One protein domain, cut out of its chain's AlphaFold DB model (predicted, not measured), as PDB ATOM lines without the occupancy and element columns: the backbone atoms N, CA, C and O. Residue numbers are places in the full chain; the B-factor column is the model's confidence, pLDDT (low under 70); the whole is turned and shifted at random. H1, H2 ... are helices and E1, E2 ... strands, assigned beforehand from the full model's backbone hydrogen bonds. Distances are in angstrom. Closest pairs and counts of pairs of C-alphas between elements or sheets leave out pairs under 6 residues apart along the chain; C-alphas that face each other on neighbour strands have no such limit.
ATOM      1  N   ASN A 128      37.499  25.533  40.502       87.44
ATOM      2  CA  ASN A 128      37.699  25.406  39.054       87.44
ATOM      3  C   ASN A 128      39.172  25.595  38.686       87.44
ATOM      4  O   ASN A 128      39.738  24.746  38.008       87.44
ATOM      5  N   ASP A 129      39.799  26.641  39.227       89.19
ATOM      6  CA  ASP A 129      41.213  26.944  38.992       89.19
ATOM      7  C   ASP A 129      42.101  25.807  39.531       89.19
ATOM      8  O   ASP A 129      43.077  25.402  38.909       89.19
ATOM      9  N   ILE A 130      41.739  25.226  40.682       91.00
ATOM     10  CA  ILE A 130      42.468  24.092  41.268       91.00
ATOM     11  C   ILE A 130      42.300  22.821  40.428       91.00
ATOM     12  O   ILE A 130      43.261  22.071  40.274       91.00
ATOM     13  N   ILE A 131      41.107  22.563  39.887       89.75
ATOM     14  CA  ILE A 131      40.873  21.430  38.986       89.75
ATOM     15  C   ILE A 131      41.687  21.594  37.702       89.75
ATOM     16  O   ILE A 131      42.284  20.615  37.268       89.75
ATOM     17  N   GLU A 132      41.739  22.798  37.127       92.00
ATOM     18  CA  GLU A 132      42.551  23.100  35.941       92.00
ATOM     19  C   GLU A 132      44.036  22.825  36.216       92.00
ATOM     20  O   GLU A 132      44.654  22.026  35.517       92.00
ATOM     21  N   ILE A 133      44.569  23.336  37.334       91.44
ATOM     22  CA  ILE A 133      45.955  23.078  37.751       91.44
ATOM     23  C   ILE A 133      46.236  21.575  37.906       91.44
ATOM     24  O   ILE A 133      47.267  21.098  37.429       91.44
ATOM     25  N   ILE A 134      45.362  20.812  38.572       92.69
ATOM     26  CA  ILE A 134      45.578  19.363  38.748       92.69
ATOM     27  C   ILE A 134      45.442  18.639  37.403       92.69
ATOM     28  O   ILE A 134      46.208  17.721  37.139       92.69
ATOM     29  N   SER A 135      44.499  19.037  36.548       92.81
ATOM     30  CA  SER A 135      44.315  18.443  35.220       92.81
ATOM     31  C   SER A 135      45.566  18.595  34.354       92.81
ATOM     32  O   SER A 135      45.946  17.646  33.671       92.81
ATOM     33  N   ASP A 136      46.211  19.759  34.411       93.00
ATOM     34  CA  ASP A 136      47.384  20.059  33.592       93.00
ATOM     35  C   ASP A 136      48.666  19.418  34.138       93.00
ATOM     36  O   ASP A 136      49.495  18.938  33.366       93.00
ATOM     37  N   ASN A 137      48.834  19.390  35.465       92.62
ATOM     38  CA  ASN A 137      50.089  18.957  36.090       92.62
ATOM     39  C   ASN A 137      50.069  17.502  36.586       92.62
ATOM     40  O   ASN A 137      51.103  16.838  36.579       92.62
ATOM     41  N   GLU A 138      48.917  17.004  37.044       93.06
ATOM     42  CA  GLU A 138      48.763  15.699  37.704       93.06
ATOM     43  C   GLU A 138      47.415  15.018  37.340       93.06
ATOM     44  O   GLU A 138      46.606  14.702  38.223       93.06
ATOM     45  N   PRO A 139      47.128  14.749  36.050       92.31
ATOM     46  CA  PRO A 139      45.822  14.231  35.609       92.31
ATOM     47  C   PRO A 139      45.435  12.884  36.255       92.31
ATOM     48  O   PRO A 139      44.253  12.589  36.478       92.31
ATOM     49  N   GLU A 140      46.423  12.066  36.620       91.25
ATOM     50  CA  GLU A 140      46.215  10.818  37.363       91.25
ATOM     51  C   GLU A 140      45.659  11.070  38.772       91.25
ATOM     52  O   GLU A 140      44.761  10.359  39.234       91.25
ATOM     53  N   THR A 141      46.122  12.128  39.440       91.56
ATOM     54  CA  THR A 141      45.627  12.551  40.753       91.56
ATOM     55  C   THR A 141      44.172  13.003  40.674       91.56
ATOM     56  O   THR A 141      43.372  12.650  41.546       91.56
ATOM     57  N   LEU A 142      43.785  13.724  39.617       91.38
ATOM     58  CA  LEU A 142      42.384  14.100  39.399       91.38
ATOM     59  C   LEU A 142      41.497  12.862  39.202       91.38
ATOM     60  O   LEU A 142      40.433  12.745  39.817       91.38
ATOM     61  N   THR A 143      41.973  11.898  38.411       89.50
ATOM     62  CA  THR A 143      41.298  10.606  38.201       89.50
ATOM     63  C   THR A 143      41.118   9.855  39.522       89.50
ATOM     64  O   THR A 143      40.039   9.338  39.823       89.50
ATOM     65  N   LYS A 144      42.155   9.843  40.359       89.81
ATOM     66  CA  LYS A 144      42.132   9.244  41.696       89.81
ATOM     67  C   LYS A 144      41.107   9.911  42.614       89.81
ATOM     68  O   LYS A 144      40.322   9.204  43.245       89.81
ATOM     69  N   ILE A 145      41.066  11.245  42.663       91.44
ATOM     70  CA  ILE A 145      40.059  12.007  43.424       91.44
ATOM     71  C   ILE A 145      38.650  11.599  42.985       91.44
ATOM     72  O   ILE A 145      37.816  11.264  43.829       91.44
ATOM     73  N   PHE A 146      38.400  11.565  41.673       89.75
ATOM     74  CA  PHE A 146      37.100  11.193  41.123       89.75
ATOM     75  C   PHE A 146      36.686   9.769  41.524       89.75
ATOM     76  O   PHE A 146      35.586   9.571  42.046       89.75
ATOM     77  N   ASN A 147      37.579   8.789  41.359       88.31
ATOM     78  CA  ASN A 147      37.314   7.390  41.704       88.31
ATOM     79  C   ASN A 147      37.039   7.210  43.203       88.31
ATOM     80  O   ASN A 147      36.094   6.524  43.596       88.31
ATOM     81  N   VAL A 148      37.826   7.876  44.051       89.44
ATOM     82  CA  VAL A 148      37.651   7.846  45.507       89.44
ATOM     83  C   VAL A 148      36.292   8.423  45.915       89.44
ATOM     84  O   VAL A 148      35.602   7.814  46.736       89.44
ATOM     85  N   MET A 149      35.872   9.545  45.324       89.88
ATOM     86  CA  MET A 149      34.561  10.158  45.589       89.88
ATOM     87  C   MET A 149      33.383   9.344  45.046       89.88
ATOM     88  O   MET A 149      32.287   9.400  45.616       89.88
ATOM     89  N   ALA A 150      33.575   8.632  43.932       87.94
ATOM     90  CA  ALA A 150      32.550   7.785  43.332       87.94
ATOM     91  C   ALA A 150      32.214   6.593  44.241       87.94
ATOM     92  O   ALA A 150      31.036   6.345  44.516       87.94
ATOM     93  N   GLU A 151      33.243   5.929  44.772       86.81
ATOM     94  CA  GLU A 151      33.095   4.772  45.662       86.81
ATOM     95  C   GLU A 151      32.731   5.171  47.103       86.81
ATOM     96  O   GLU A 151      31.990   4.458  47.779       86.81
ATOM     97  N   ASN A 152      33.177   6.342  47.573       85.12
ATOM     98  CA  ASN A 152      32.968   6.795  48.951       85.12
ATOM     99  C   ASN A 152      32.112   8.060  48.983       85.12
ATOM    100  O   ASN A 152      32.598   9.177  49.170       85.12
ATOM    101  N   ARG A 153      30.793   7.879  48.837       83.50
ATOM    102  CA  ARG A 153      29.824   8.989  48.758       83.50
ATOM    103  C   ARG A 153      29.889   9.956  49.943       83.50
ATOM    104  O   ARG A 153      29.546  11.121  49.772       83.50
ATOM    105  N   CYS A 154      30.326   9.498  51.119       85.06
ATOM    106  CA  CYS A 154      30.463  10.344  52.302       85.06
ATOM    107  C   CYS A 154      31.528  11.439  52.140       85.06
ATOM    108  O   CYS A 154      31.364  12.515  52.706       85.06
ATOM    109  N   LEU A 155      32.568  11.221  51.325       87.75
ATOM    110  CA  LEU A 155      33.634  12.204  51.083       87.75
ATOM    111  C   LEU A 155      33.126  13.484  50.413       87.75
ATOM    112  O   LEU A 155      33.754  14.527  50.537       87.75
ATOM    113  N   LYS A 156      31.948  13.438  49.781       85.19
ATOM    114  CA  LYS A 156      31.275  14.620  49.223       85.19
ATOM    115  C   LYS A 156      30.839  15.631  50.291       85.19
ATOM    116  O   LYS A 156      30.575  16.776  49.946       85.19
ATOM    117  N   TYR A 157      30.756  15.218  51.558       87.75
ATOM    118  CA  TYR A 157      30.380  16.080  52.685       87.75
ATOM    119  C   TYR A 157      31.588  16.632  53.454       87.75
ATOM    120  O   TYR A 157      31.419  17.447  54.359       87.75
ATOM    121  N   TYR A 158      32.802  16.197  53.109       92.50
ATOM    122  CA  TYR A 158      34.034  16.652  53.742       92.50
ATOM    123  C   TYR A 158      34.838  17.507  52.752       92.50
ATOM    124  O   TYR A 158      34.982  17.109  51.593       92.50
ATOM    125  N   PRO A 159      35.389  18.659  53.174       93.56
ATOM    126  CA  PRO A 159      36.229  19.485  52.319       93.56
ATOM    127  C   PRO A 159      37.433  18.698  51.788       93.56
ATOM    128  O   PRO A 159      38.150  18.049  52.555       93.56
ATOM    129  N   LEU A 160      37.656  18.779  50.477       93.81
ATOM    130  CA  LEU A 160      38.880  18.310  49.835       93.81
ATOM    131  C   LEU A 160      39.957  19.385  49.995       93.81
ATOM    132  O   LEU A 160      39.750  20.523  49.584       93.81
ATOM    133  N   ILE A 161      41.113  19.022  50.544       94.62
ATOM    134  CA  ILE A 161      42.290  19.901  50.600       94.62
ATOM    135  C   ILE A 161      43.339  19.382  49.618       94.62
ATOM    136  O   ILE A 161      43.559  18.180  49.495       94.62
ATOM    137  N   THR A 162      44.025  20.271  48.909       94.56
ATOM    138  CA  THR A 162      45.124  19.899  48.003       94.56
ATOM    139  C   THR A 162      46.321  20.829  48.211       94.56
ATOM    140  O   THR A 162      46.154  21.910  48.783       94.56
ATOM    141  N   PRO A 163      47.527  20.462  47.738       94.06
ATOM    142  CA  PRO A 163      48.711  21.320  47.814       94.06
ATOM    143  C   PRO A 163      48.573  22.678  47.115       94.06
ATOM    144  O   PRO A 163      49.383  23.570  47.397       94.06
ATOM    145  N   TYR A 164      47.575  22.800  46.235       93.31
ATOM    146  CA  TYR A 164      47.248  23.968  45.418       93.31
ATOM    147  C   TYR A 164      46.273  24.938  46.093       93.31
ATOM    148  O   TYR A 164      46.142  26.078  45.657       93.31
ATOM    149  N   HIS A 165      45.605  24.515  47.170       94.00
ATOM    150  CA  HIS A 165      44.759  25.411  47.950       94.00
ATOM    151  C   HIS A 165      45.609  26.416  48.732       94.00
ATOM    152  O   HIS A 165      46.632  26.068  49.335       94.00
ATOM    153  N   ASN A 166      45.108  27.645  48.847       94.56
ATOM    154  CA  ASN A 166      45.478  28.513  49.956       94.56
ATOM    155  C   ASN A 166      44.818  27.977  51.244       94.56
ATOM    156  O   ASN A 166      43.657  28.268  51.530       94.56
ATOM    157  N   ILE A 167      45.557  27.151  51.992       95.56
ATOM    158  CA  ILE A 167      45.050  26.447  53.183       95.56
ATOM    159  C   ILE A 167      44.602  27.433  54.272       95.56
ATOM    160  O   ILE A 167      43.583  27.197  54.908       95.56
ATOM    161  N   GLU A 168      45.308  28.550  54.454       95.44
ATOM    162  CA  GLU A 168      44.946  29.574  55.443       95.44
ATOM    163  C   GLU A 168      43.563  30.176  55.156       95.44
ATOM    164  O   GLU A 168      42.711  30.204  56.045       95.44
ATOM    165  N   LYS A 169      43.304  30.566  53.900       94.94
ATOM    166  CA  LYS A 169      41.987  31.068  53.473       94.94
ATOM    167  C   LYS A 169      40.906  29.993  53.525       94.94
ATOM    168  O   LYS A 169      39.756  30.295  53.827       94.94
ATOM    169  N   LEU A 170      41.251  28.741  53.223       94.81
ATOM    170  CA  LEU A 170      40.308  27.633  53.358       94.81
ATOM    171  C   LEU A 170      39.879  27.463  54.820       94.81
ATOM    172  O   LEU A 170      38.694  27.286  55.079       94.81
ATOM    173  N   ILE A 171      40.814  27.564  55.771       95.69
ATOM    174  CA  ILE A 171      40.493  27.557  57.204       95.69
ATOM    175  C   ILE A 171      39.565  28.725  57.555       95.69
ATOM    176  O   ILE A 171      38.591  28.491  58.262       95.69
ATOM    177  N   ASP A 172      39.811  29.938  57.046       95.31
ATOM    178  CA  ASP A 172      38.913  31.082  57.286       95.31
ATOM    179  C   ASP A 172      37.477  30.777  56.847       95.31
ATOM    180  O   ASP A 172      36.544  30.961  57.623       95.31
ATOM    181  N   ILE A 173      37.300  30.202  55.654       94.50
ATOM    182  CA  ILE A 173      35.978  29.788  55.164       94.50
ATOM    183  C   ILE A 173      35.346  28.745  56.092       94.50
ATOM    184  O   ILE A 173      34.165  28.850  56.415       94.50
ATOM    185  N   LEU A 174      36.111  27.738  56.530       94.19
ATOM    186  CA  LEU A 174      35.610  26.689  57.427       94.19
ATOM    187  C   LEU A 174      35.214  27.237  58.806       94.19
ATOM    188  O   LEU A 174      34.248  26.753  59.400       94.19
ATOM    189  N   LEU A 175      35.928  28.251  59.298       94.56
ATOM    190  CA  LEU A 175      35.585  28.968  60.524       94.56
ATOM    191  C   LEU A 175      34.308  29.795  60.347       94.56
ATOM    192  O   LEU A 175      33.429  29.732  61.207       94.56
ATOM    193  N   ASP A 176      34.175  30.511  59.230       94.62
ATOM    194  CA  ASP A 176      33.018  31.366  58.937       94.62
ATOM    195  C   ASP A 176      31.716  30.564  58.797       94.62
ATOM    196  O   ASP A 176      30.655  31.014  59.233       94.62
ATOM    197  N   VAL A 177      31.787  29.353  58.233       93.12
ATOM    198  CA  VAL A 177      30.627  28.447  58.106       93.12
ATOM    199  C   VAL A 177      30.416  27.547  59.328       93.12
ATOM    200  O   VAL A 177      29.525  26.699  59.296       93.12
ATOM    201  N   ASN A 178      31.212  27.713  60.391       91.00
ATOM    202  CA  ASN A 178      31.166  26.901  61.612       91.00
ATOM    203  C   ASN A 178      31.229  25.385  61.323       91.00
ATOM    204  O   ASN A 178      30.325  24.627  61.659       91.00
ATOM    205  N   TYR A 179      32.286  24.937  60.646       92.88
ATOM    206  CA  TYR A 179      32.434  23.549  60.207       92.88
ATOM    207  C   TYR A 179      32.623  22.537  61.363       92.88
ATOM    208  O   TYR A 179      33.720  22.372  61.890       92.88
ATOM    209  N   GLU A 180      31.584  21.787  61.738       89.19
ATOM    210  CA  GLU A 180      31.609  20.952  62.961       89.19
ATOM    211  C   GLU A 180      32.159  19.526  62.775       89.19
ATOM    212  O   GLU A 180      32.446  18.835  63.747       89.19
ATOM    213  N   TYR A 181      32.336  19.059  61.536       87.81
ATOM    214  CA  TYR A 181      32.629  17.641  61.265       87.81
ATOM    215  C   TYR A 181      34.099  17.230  61.463       87.81
ATOM    216  O   TYR A 181      34.435  16.060  61.270       87.81
ATOM    217  N   GLU A 182      34.977  18.177  61.811       88.25
ATOM    218  CA  GLU A 182      36.413  18.026  62.124       88.25
ATOM    219  C   GLU A 182      37.338  17.478  61.023       88.25
ATOM    220  O   GLU A 182      38.556  17.676  61.084       88.25
ATOM    221  N   ASN A 183      36.795  16.758  60.050       92.00
ATOM    222  CA  ASN A 183      37.545  15.994  59.069       92.00
ATOM    223  C   ASN A 183      37.621  16.748  57.755       92.00
ATOM    224  O   ASN A 183      36.622  17.208  57.227       92.00
ATOM    225  N   THR A 184      38.794  16.772  57.157       95.06
ATOM    226  CA  THR A 184      38.935  17.051  55.729       95.06
ATOM    227  C   THR A 184      39.601  15.846  55.088       95.06
ATOM    228  O   THR A 184      39.941  14.891  55.791       95.06
ATOM    229  N   TRP A 185      39.767  15.829  53.774       95.12
ATOM    230  CA  TRP A 185      40.430  14.704  53.125       95.12
ATOM    231  C   TRP A 185      41.264  15.150  51.935       95.12
ATOM    232  O   TRP A 185      41.039  16.213  51.361       95.12
ATOM    233  N   CYS A 186      42.256  14.337  51.581       94.81
ATOM    234  CA  CYS A 186      43.111  14.569  50.432       94.81
ATOM    235  C   CYS A 186      43.811  13.287  49.976       94.81
ATOM    236  O   CYS A 186      44.100  12.385  50.763       94.81
ATOM    237  N   VAL A 187      44.125  13.229  48.683       93.88
ATOM    238  CA  VAL A 187      44.900  12.136  48.071       93.88
ATOM    239  C   VAL A 187      46.411  12.380  48.119       93.88
ATOM    240  O   VAL A 187      47.197  11.450  47.969       93.88
ATOM    241  N   HIS A 188      46.817  13.630  48.348       94.50
ATOM    242  CA  HIS A 188      48.213  14.032  48.459       94.50
ATOM    243  C   HIS A 188      48.698  13.798  49.882       94.50
ATOM    244  O   HIS A 188      48.020  14.166  50.840       94.50
ATOM    245  N   TYR A 189      49.897  13.245  50.016       94.81
ATOM    246  CA  TYR A 189      50.502  12.964  51.320       94.81
ATOM    247  C   TYR A 189      51.995  13.254  51.391       94.81
ATOM    248  O   TYR A 189      52.670  12.804  52.304       94.81
ATOM    249  N   HIS A 190      52.536  13.987  50.425       95.81
ATOM    250  CA  HIS A 190      53.974  14.217  50.339       95.81
ATOM    251  C   HIS A 190      54.425  15.165  51.458       95.81
ATOM    252  O   HIS A 190      53.691  16.085  51.833       95.81
ATOM    253  N   ALA A 191      55.647  14.981  51.958       98.12
ATOM    254  CA  ALA A 191      56.191  15.701  53.109       98.12
ATOM    255  C   ALA A 191      56.014  17.229  53.033       98.12
ATOM    256  O   ALA A 191      55.610  17.843  54.015       98.12
ATOM    257  N   LYS A 192      56.224  17.852  51.860       98.06
ATOM    258  CA  LYS A 192      56.074  19.312  51.694       98.06
ATOM    259  C   LYS A 192      54.638  19.761  51.967       98.06
ATOM    260  O   LYS A 192      54.425  20.773  52.625       98.06
ATOM    261  N   PHE A 193      53.652  18.997  51.497       97.75
ATOM    262  CA  PHE A 193      52.241  19.279  51.744       97.75
ATOM    263  C   PHE A 193      51.849  19.013  53.202       97.75
ATOM    264  O   PHE A 193      51.172  19.843  53.802       97.75
ATOM    265  N   ILE A 194      52.345  17.927  53.802       98.44
ATOM    266  CA  ILE A 194      52.190  17.664  55.241       98.44
ATOM    267  C   ILE A 194      52.720  18.843  56.070       98.44
ATOM    268  O   ILE A 194      52.039  19.293  56.989       98.44
ATOM    269  N   CYS A 195      53.882  19.408  55.721       98.62
ATOM    270  CA  CYS A 195      54.383  20.593  56.411       98.62
ATOM    271  C   CYS A 195      53.470  21.812  56.228       98.62
ATOM    272  O   CYS A 195      53.276  22.547  57.189       98.62
ATOM    273  N   LYS A 196      52.871  22.028  55.047       98.44
ATOM    274  CA  LYS A 196      51.876  23.104  54.871       98.44
ATOM    275  C   LYS A 196      50.677  22.921  55.815       98.44
ATOM    276  O   LYS A 196      50.230  23.890  56.417       98.44
ATOM    277  N   LEU A 197      50.194  21.685  55.978       98.44
ATOM    278  CA  LEU A 197      49.101  21.357  56.904       98.44
ATOM    279  C   LEU A 197      49.491  21.630  58.364       98.44
ATOM    280  O   LEU A 197      48.744  22.304  59.070       98.44
ATOM    281  N   PHE A 198      50.672  21.168  58.795       98.56
ATOM    282  CA  PHE A 198      51.190  21.450  60.137       98.56
ATOM    283  C   PHE A 198      51.357  22.949  60.385       98.56
ATOM    284  O   PHE A 198      50.928  23.445  61.424       98.56
ATOM    285  N   TYR A 199      51.940  23.672  59.424       98.69
ATOM    286  CA  TYR A 199      52.158  25.113  59.517       98.69
ATOM    287  C   TYR A 199      50.852  25.873  59.763       98.69
ATOM    288  O   TYR A 199      50.820  26.812  60.559       98.69
ATOM    289  N   GLU A 200      49.765  25.436  59.130       98.31
ATOM    290  CA  GLU A 200      48.448  26.037  59.317       98.31
ATOM    291  C   GLU A 200      47.651  25.461  60.494       98.31
ATOM    292  O   GLU A 200      46.575  25.971  60.763       98.31
ATOM    293  N   GLY A 201      48.164  24.481  61.247       98.06
ATOM    294  CA  GLY A 201      47.538  23.975  62.481       98.06
ATOM    295  C   GLY A 201      46.599  22.771  62.299       98.06
ATOM    296  O   GLY A 201      45.860  22.401  63.222       98.06
ATOM    297  N   LEU A 202      46.614  22.130  61.126       98.06
ATOM    298  CA  LEU A 202      45.911  20.863  60.909       98.06
ATOM    299  C   LEU A 202      46.760  19.674  61.378       98.06
ATOM    300  O   LEU A 202      47.982  19.675  61.237       98.06
ATOM    301  N   ILE A 203      46.097  18.623  61.872       97.56
ATOM    302  CA  ILE A 203      46.747  17.352  62.234       97.56
ATOM    303  C   ILE A 203      46.468  16.311  61.134       97.56
ATOM    304  O   ILE A 203      45.346  15.812  61.041       97.56
ATOM    305  N   PRO A 204      47.446  15.963  60.280       95.94
ATOM    306  CA  PRO A 204      47.288  14.938  59.259       95.94
ATOM    307  C   PRO A 204      47.315  13.538  59.880       95.94
ATOM    308  O   PRO A 204      48.307  13.127  60.480       95.94
ATOM    309  N   VAL A 205      46.240  12.777  59.675       95.12
ATOM    310  CA  VAL A 205      46.187  11.332  59.954       95.12
ATOM    311  C   VAL A 205      45.828  10.593  58.672       95.12
ATOM    312  O   VAL A 205      45.068  11.127  57.873       95.12
ATOM    313  N   ALA A 206      46.341   9.387  58.434       94.69
ATOM    314  CA  ALA A 206      45.954   8.634  57.243       94.69
ATOM    315  C   ALA A 206      44.809   7.649  57.481       94.69
ATOM    316  O   ALA A 206      44.580   7.158  58.585       94.69
ATOM    317  N   ASN A 207      44.111   7.330  56.398       91.38
ATOM    318  CA  ASN A 207      43.056   6.336  56.356       91.38
ATOM    319  C   ASN A 207      43.163   5.511  55.059       91.38
ATOM    320  O   ASN A 207      43.550   6.034  54.015       91.38
ATOM    321  N   LYS A 208      42.837   4.216  55.130       87.56
ATOM    322  CA  LYS A 208      42.743   3.318  53.972       87.56
ATOM    323  C   LYS A 208      41.294   3.250  53.490       87.56
ATOM    324  O   LYS A 208      40.438   2.744  54.210       87.56
ATOM    325  N   GLN A 209      41.040   3.658  52.254       84.38
ATOM    326  CA  GLN A 209      39.752   3.481  51.588       84.38
ATOM    327  C   GLN A 209      39.815   2.309  50.610       84.38
ATOM    328  O   GLN A 209      40.803   2.124  49.901       84.38
ATOM    329  N   LYS A 210      38.765   1.488  50.576       82.12
ATOM    330  CA  LYS A 210      38.642   0.419  49.578       82.12
ATOM    331  C   LYS A 210      38.034   1.018  48.320       82.12
ATOM    332  O   LYS A 210      36.955   1.596  48.391       82.12
ATOM    333  N   ILE A 211      38.708   0.852  47.190       82.69
ATOM    334  CA  ILE A 211      38.225   1.300  45.887       82.69
ATOM    335  C   ILE A 211      37.954   0.074  45.030       82.69
ATOM    336  O   ILE A 211      38.798  -0.821  44.917       82.69
ATOM    337  N   ARG A 212      36.759   0.028  44.443       81.69
ATOM    338  CA  ARG A 212      36.368  -0.987  43.469       81.69
ATOM    339  C   ARG A 212      36.531  -0.410  42.075       81.69
ATOM    340  O   ARG A 212      36.249   0.760  41.845       81.69
ATOM    341  N   TYR A 213      36.987  -1.229  41.143       78.94
ATOM    342  CA  TYR A 213      37.017  -0.867  39.733       78.94
ATOM    343  C   TYR A 213      36.750  -2.096  38.871       78.94
ATOM    344  O   TYR A 213      36.994  -3.232  39.276       78.94
ATOM    345  N   MET A 214      36.224  -1.864  37.675       78.50
ATOM    346  CA  MET A 214      35.972  -2.914  36.694       78.50
ATOM    347  C   MET A 214      37.208  -3.094  35.815       78.50
ATOM    348  O   MET A 214      37.658  -2.142  35.179       78.50
ATOM    349  N   LYS A 215      37.734  -4.316  35.749       82.38
ATOM    350  CA  LYS A 215      38.778  -4.708  34.794       82.38
ATOM    351  C   LYS A 215      38.476  -6.112  34.290       82.38
ATOM    352  O   LYS A 215      38.224  -7.009  35.089       82.38
ATOM    353  N   ASP A 216      38.462  -6.286  32.972       87.75
ATOM    354  CA  ASP A 216      38.143  -7.561  32.309       87.75
ATOM    355  C   ASP A 216      36.763  -8.126  32.709       87.75
ATOM    356  O   ASP A 216      36.617  -9.318  32.963       87.75
ATOM    357  N   LEU A 217      35.752  -7.251  32.826       86.00
ATOM    358  CA  LEU A 217      34.392  -7.579  33.300       86.00
ATOM    359  C   LEU A 217      34.332  -8.172  34.722       86.00
ATOM    360  O   LEU A 217      33.290  -8.673  35.140       86.00
ATOM    361  N   LYS A 218      35.426  -8.086  35.487       83.25
ATOM    362  CA  LYS A 218      35.489  -8.482  36.895       83.25
ATOM    363  C   LYS A 218      35.667  -7.252  37.778       83.25
ATOM    364  O   LYS A 218      36.424  -6.334  37.452       83.25
ATOM    365  N   ILE A 219      34.988  -7.253  38.923       83.44
ATOM    366  CA  ILE A 219      35.215  -6.257  39.969       83.44
ATOM    367  C   ILE A 219      36.538  -6.606  40.647       83.44
ATOM    368  O   ILE A 219      36.674  -7.666  41.252       83.44
ATOM    369  N   ARG A 220      37.510  -5.704  40.550       84.38
ATOM    370  CA  ARG A 220      38.764  -5.764  41.301       84.38
ATOM    371  C   ARG A 220      38.726  -4.730  42.423       84.38
ATOM    372  O   ARG A 220      38.047  -3.707  42.318       84.38
ATOM    373  N   MET A 221      39.457  -4.997  43.503       81.62
ATOM    374  CA  MET A 221      39.588  -4.073  44.629       81.62
ATOM    375  C   MET A 221      41.045  -3.691  44.840       81.62
ATOM    376  O   MET A 221      41.916  -4.555  44.843       81.62
ATOM    377  N   TYR A 222      41.296  -2.409  45.082       83.31
ATOM    378  CA  TYR A 222      42.568  -1.938  45.622       83.31
ATOM    379  C   TYR A 222      42.324  -1.031  46.827       83.31
ATOM    380  O   TYR A 222      41.200  -0.597  47.100       83.31
ATOM    381  N   ARG A 223      43.380  -0.803  47.607       83.50
ATOM    382  CA  ARG A 223      43.340   0.083  48.769       83.50
ATOM    383  C   ARG A 223      44.004   1.388  48.400       83.50
ATOM    384  O   ARG A 223      45.164   1.390  48.004       83.50
ATOM    385  N   GLU A 224      43.265   2.466  48.584       87.12
ATOM    386  CA  GLU A 224      43.760   3.809  48.388       87.12
ATOM    387  C   GLU A 224      44.030   4.479  49.730       87.12
ATOM    388  O   GLU A 224      43.259   4.343  50.684       87.12
ATOM    389  N   TYR A 225      45.142   5.193  49.810       88.12
ATOM    390  CA  TYR A 225      45.556   5.885  51.014       88.12
ATOM    391  C   TYR A 225      45.174   7.351  50.923       88.12
ATOM    392  O   TYR A 225      45.614   8.074  50.030       88.12
ATOM    393  N   LEU A 226      44.372   7.788  51.884       92.81
ATOM    394  CA  LEU A 226      43.995   9.180  52.039       92.81
ATOM    395  C   LEU A 226      44.683   9.755  53.261       92.81
ATOM    396  O   LEU A 226      44.811   9.087  54.289       92.81
ATOM    397  N   LEU A 227      45.063  11.019  53.167       95.25
ATOM    398  CA  LEU A 227      45.252  11.838  54.348       95.25
ATOM    399  C   LEU A 227      43.908  12.456  54.729       95.25
ATOM    400  O   LEU A 227      43.111  12.845  53.879       95.25
ATOM    401  N   ILE A 228      43.683  12.549  56.030       95.56
ATOM    402  CA  ILE A 228      42.528  13.157  56.675       95.56
ATOM    403  C   ILE A 228      43.069  14.278  57.568       95.56
ATOM    404  O   ILE A 228      43.323  14.046  58.753       95.56
ATOM    405  N   PRO A 229      43.342  15.478  57.024       96.94
ATOM    406  CA  PRO A 229      43.769  16.601  57.842       96.94
ATOM    407  C   PRO A 229      42.647  16.995  58.808       96.94
ATOM    408  O   PRO A 229      41.550  17.384  58.400       96.94
ATOM    409  N   LYS A 230      42.907  16.847  60.103       96.06
ATOM    410  CA  LYS A 230      41.955  17.162  61.164       96.06
ATOM    411  C   LYS A 230      42.042  18.640  61.506       96.06
ATOM    412  O   LYS A 230      43.120  19.136  61.845       96.06
ATOM    413  N   ILE A 231      40.898  19.315  61.448       95.12
ATOM    414  CA  ILE A 231      40.743  20.701  61.898       95.12
ATOM    415  C   ILE A 231      40.309  20.769  63.373       95.12
ATOM    416  O   ILE A 231      40.728  21.689  64.070       95.12
TER     417      ILE A 231
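Overview. This is residues 128 to 231 of the 427 residues of an uncharacterized protein of Plasmodium yoelii 17X (UniProt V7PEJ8). A long hairpin of two strands, E1 and E2, makes the longest axis of the domain, and the residues at its turn, 214 to 219, stick out free of the rest. Helix H2 packs on the hairpin with its residues 144 to 151, H5 packs near the hairpin's other end, and H1 and H4 lie farther out, H1 next to H2 and H4 near H5. The printed part has 104 residues, with five named helices, H1 to H5, followed by E1 and E2, an antiparallel sheet of two strands; the class is mixed, helices and strands. The whole is compact, with a radius of gyration of the C-alphas of 14.4 A, yet elongated in outline, spanning 46 by 30 by 25 A.

Arrangement. E1, residues 203 to 215, and E2, residues 218 to 230, form an antiparallel hairpin with 164 degrees between their directions. N 207 and O 226, 2.8 A apart, and N 220 and O 213, also 2.8 A apart, are within hydrogen-bond range. H2, residues 139 to 151, has its closest C-alphas to E1 at Glu 151 and Ile 211, 6.2 A. H1, residues 128 to 137, touches H2 at residues 141 to 142 of H2 alone, the closest C-alphas being those of Ile 134 and Leu 142, 6.2 A. They stand at a steep tilt of 57 degrees, opposite ways. H3, residues 153 to 157, is close to H2 but not clearly touching, with the C-alphas of Met 149 and Leu 155 closest at 5.9 A. H5, residues 191 to 199, comes closest to E1 at the C-alphas of Ile 194 and Pro 204, 6.9 A. H4, residues 167 to 176, is close to H5 but not clearly touching, with the C-alphas of Ile 167 and Leu 197 closest at 7.5 A; their steep tilt is 41 degrees, the same way. H4 is apart from both strands. In H1, H2, H4 and H5 every O i to N i+4 pair is within hydrogen-bond range; in H3 it is 0 of 1, with 2 of 2 O i to N i+3 pairs within range.

Along the chain. E1 is 36.1 A long and E2 35.9 A, and H2 is 18.8 A. H1 begins at C-alpha 128, (37.699, 25.406, 39.054), and E2 ends at C-alpha 230, (41.955, 17.162, 61.164).

Size, cuts and confidence. The C-alphas of Asp 176 and Asp 216 are the two farthest apart, 47.4 A. The printed part has no cut. The link from H4 to H5, residues 177 to 190, is long. The mean pLDDT of the printed part is 91.5, and no printed residue is under 70.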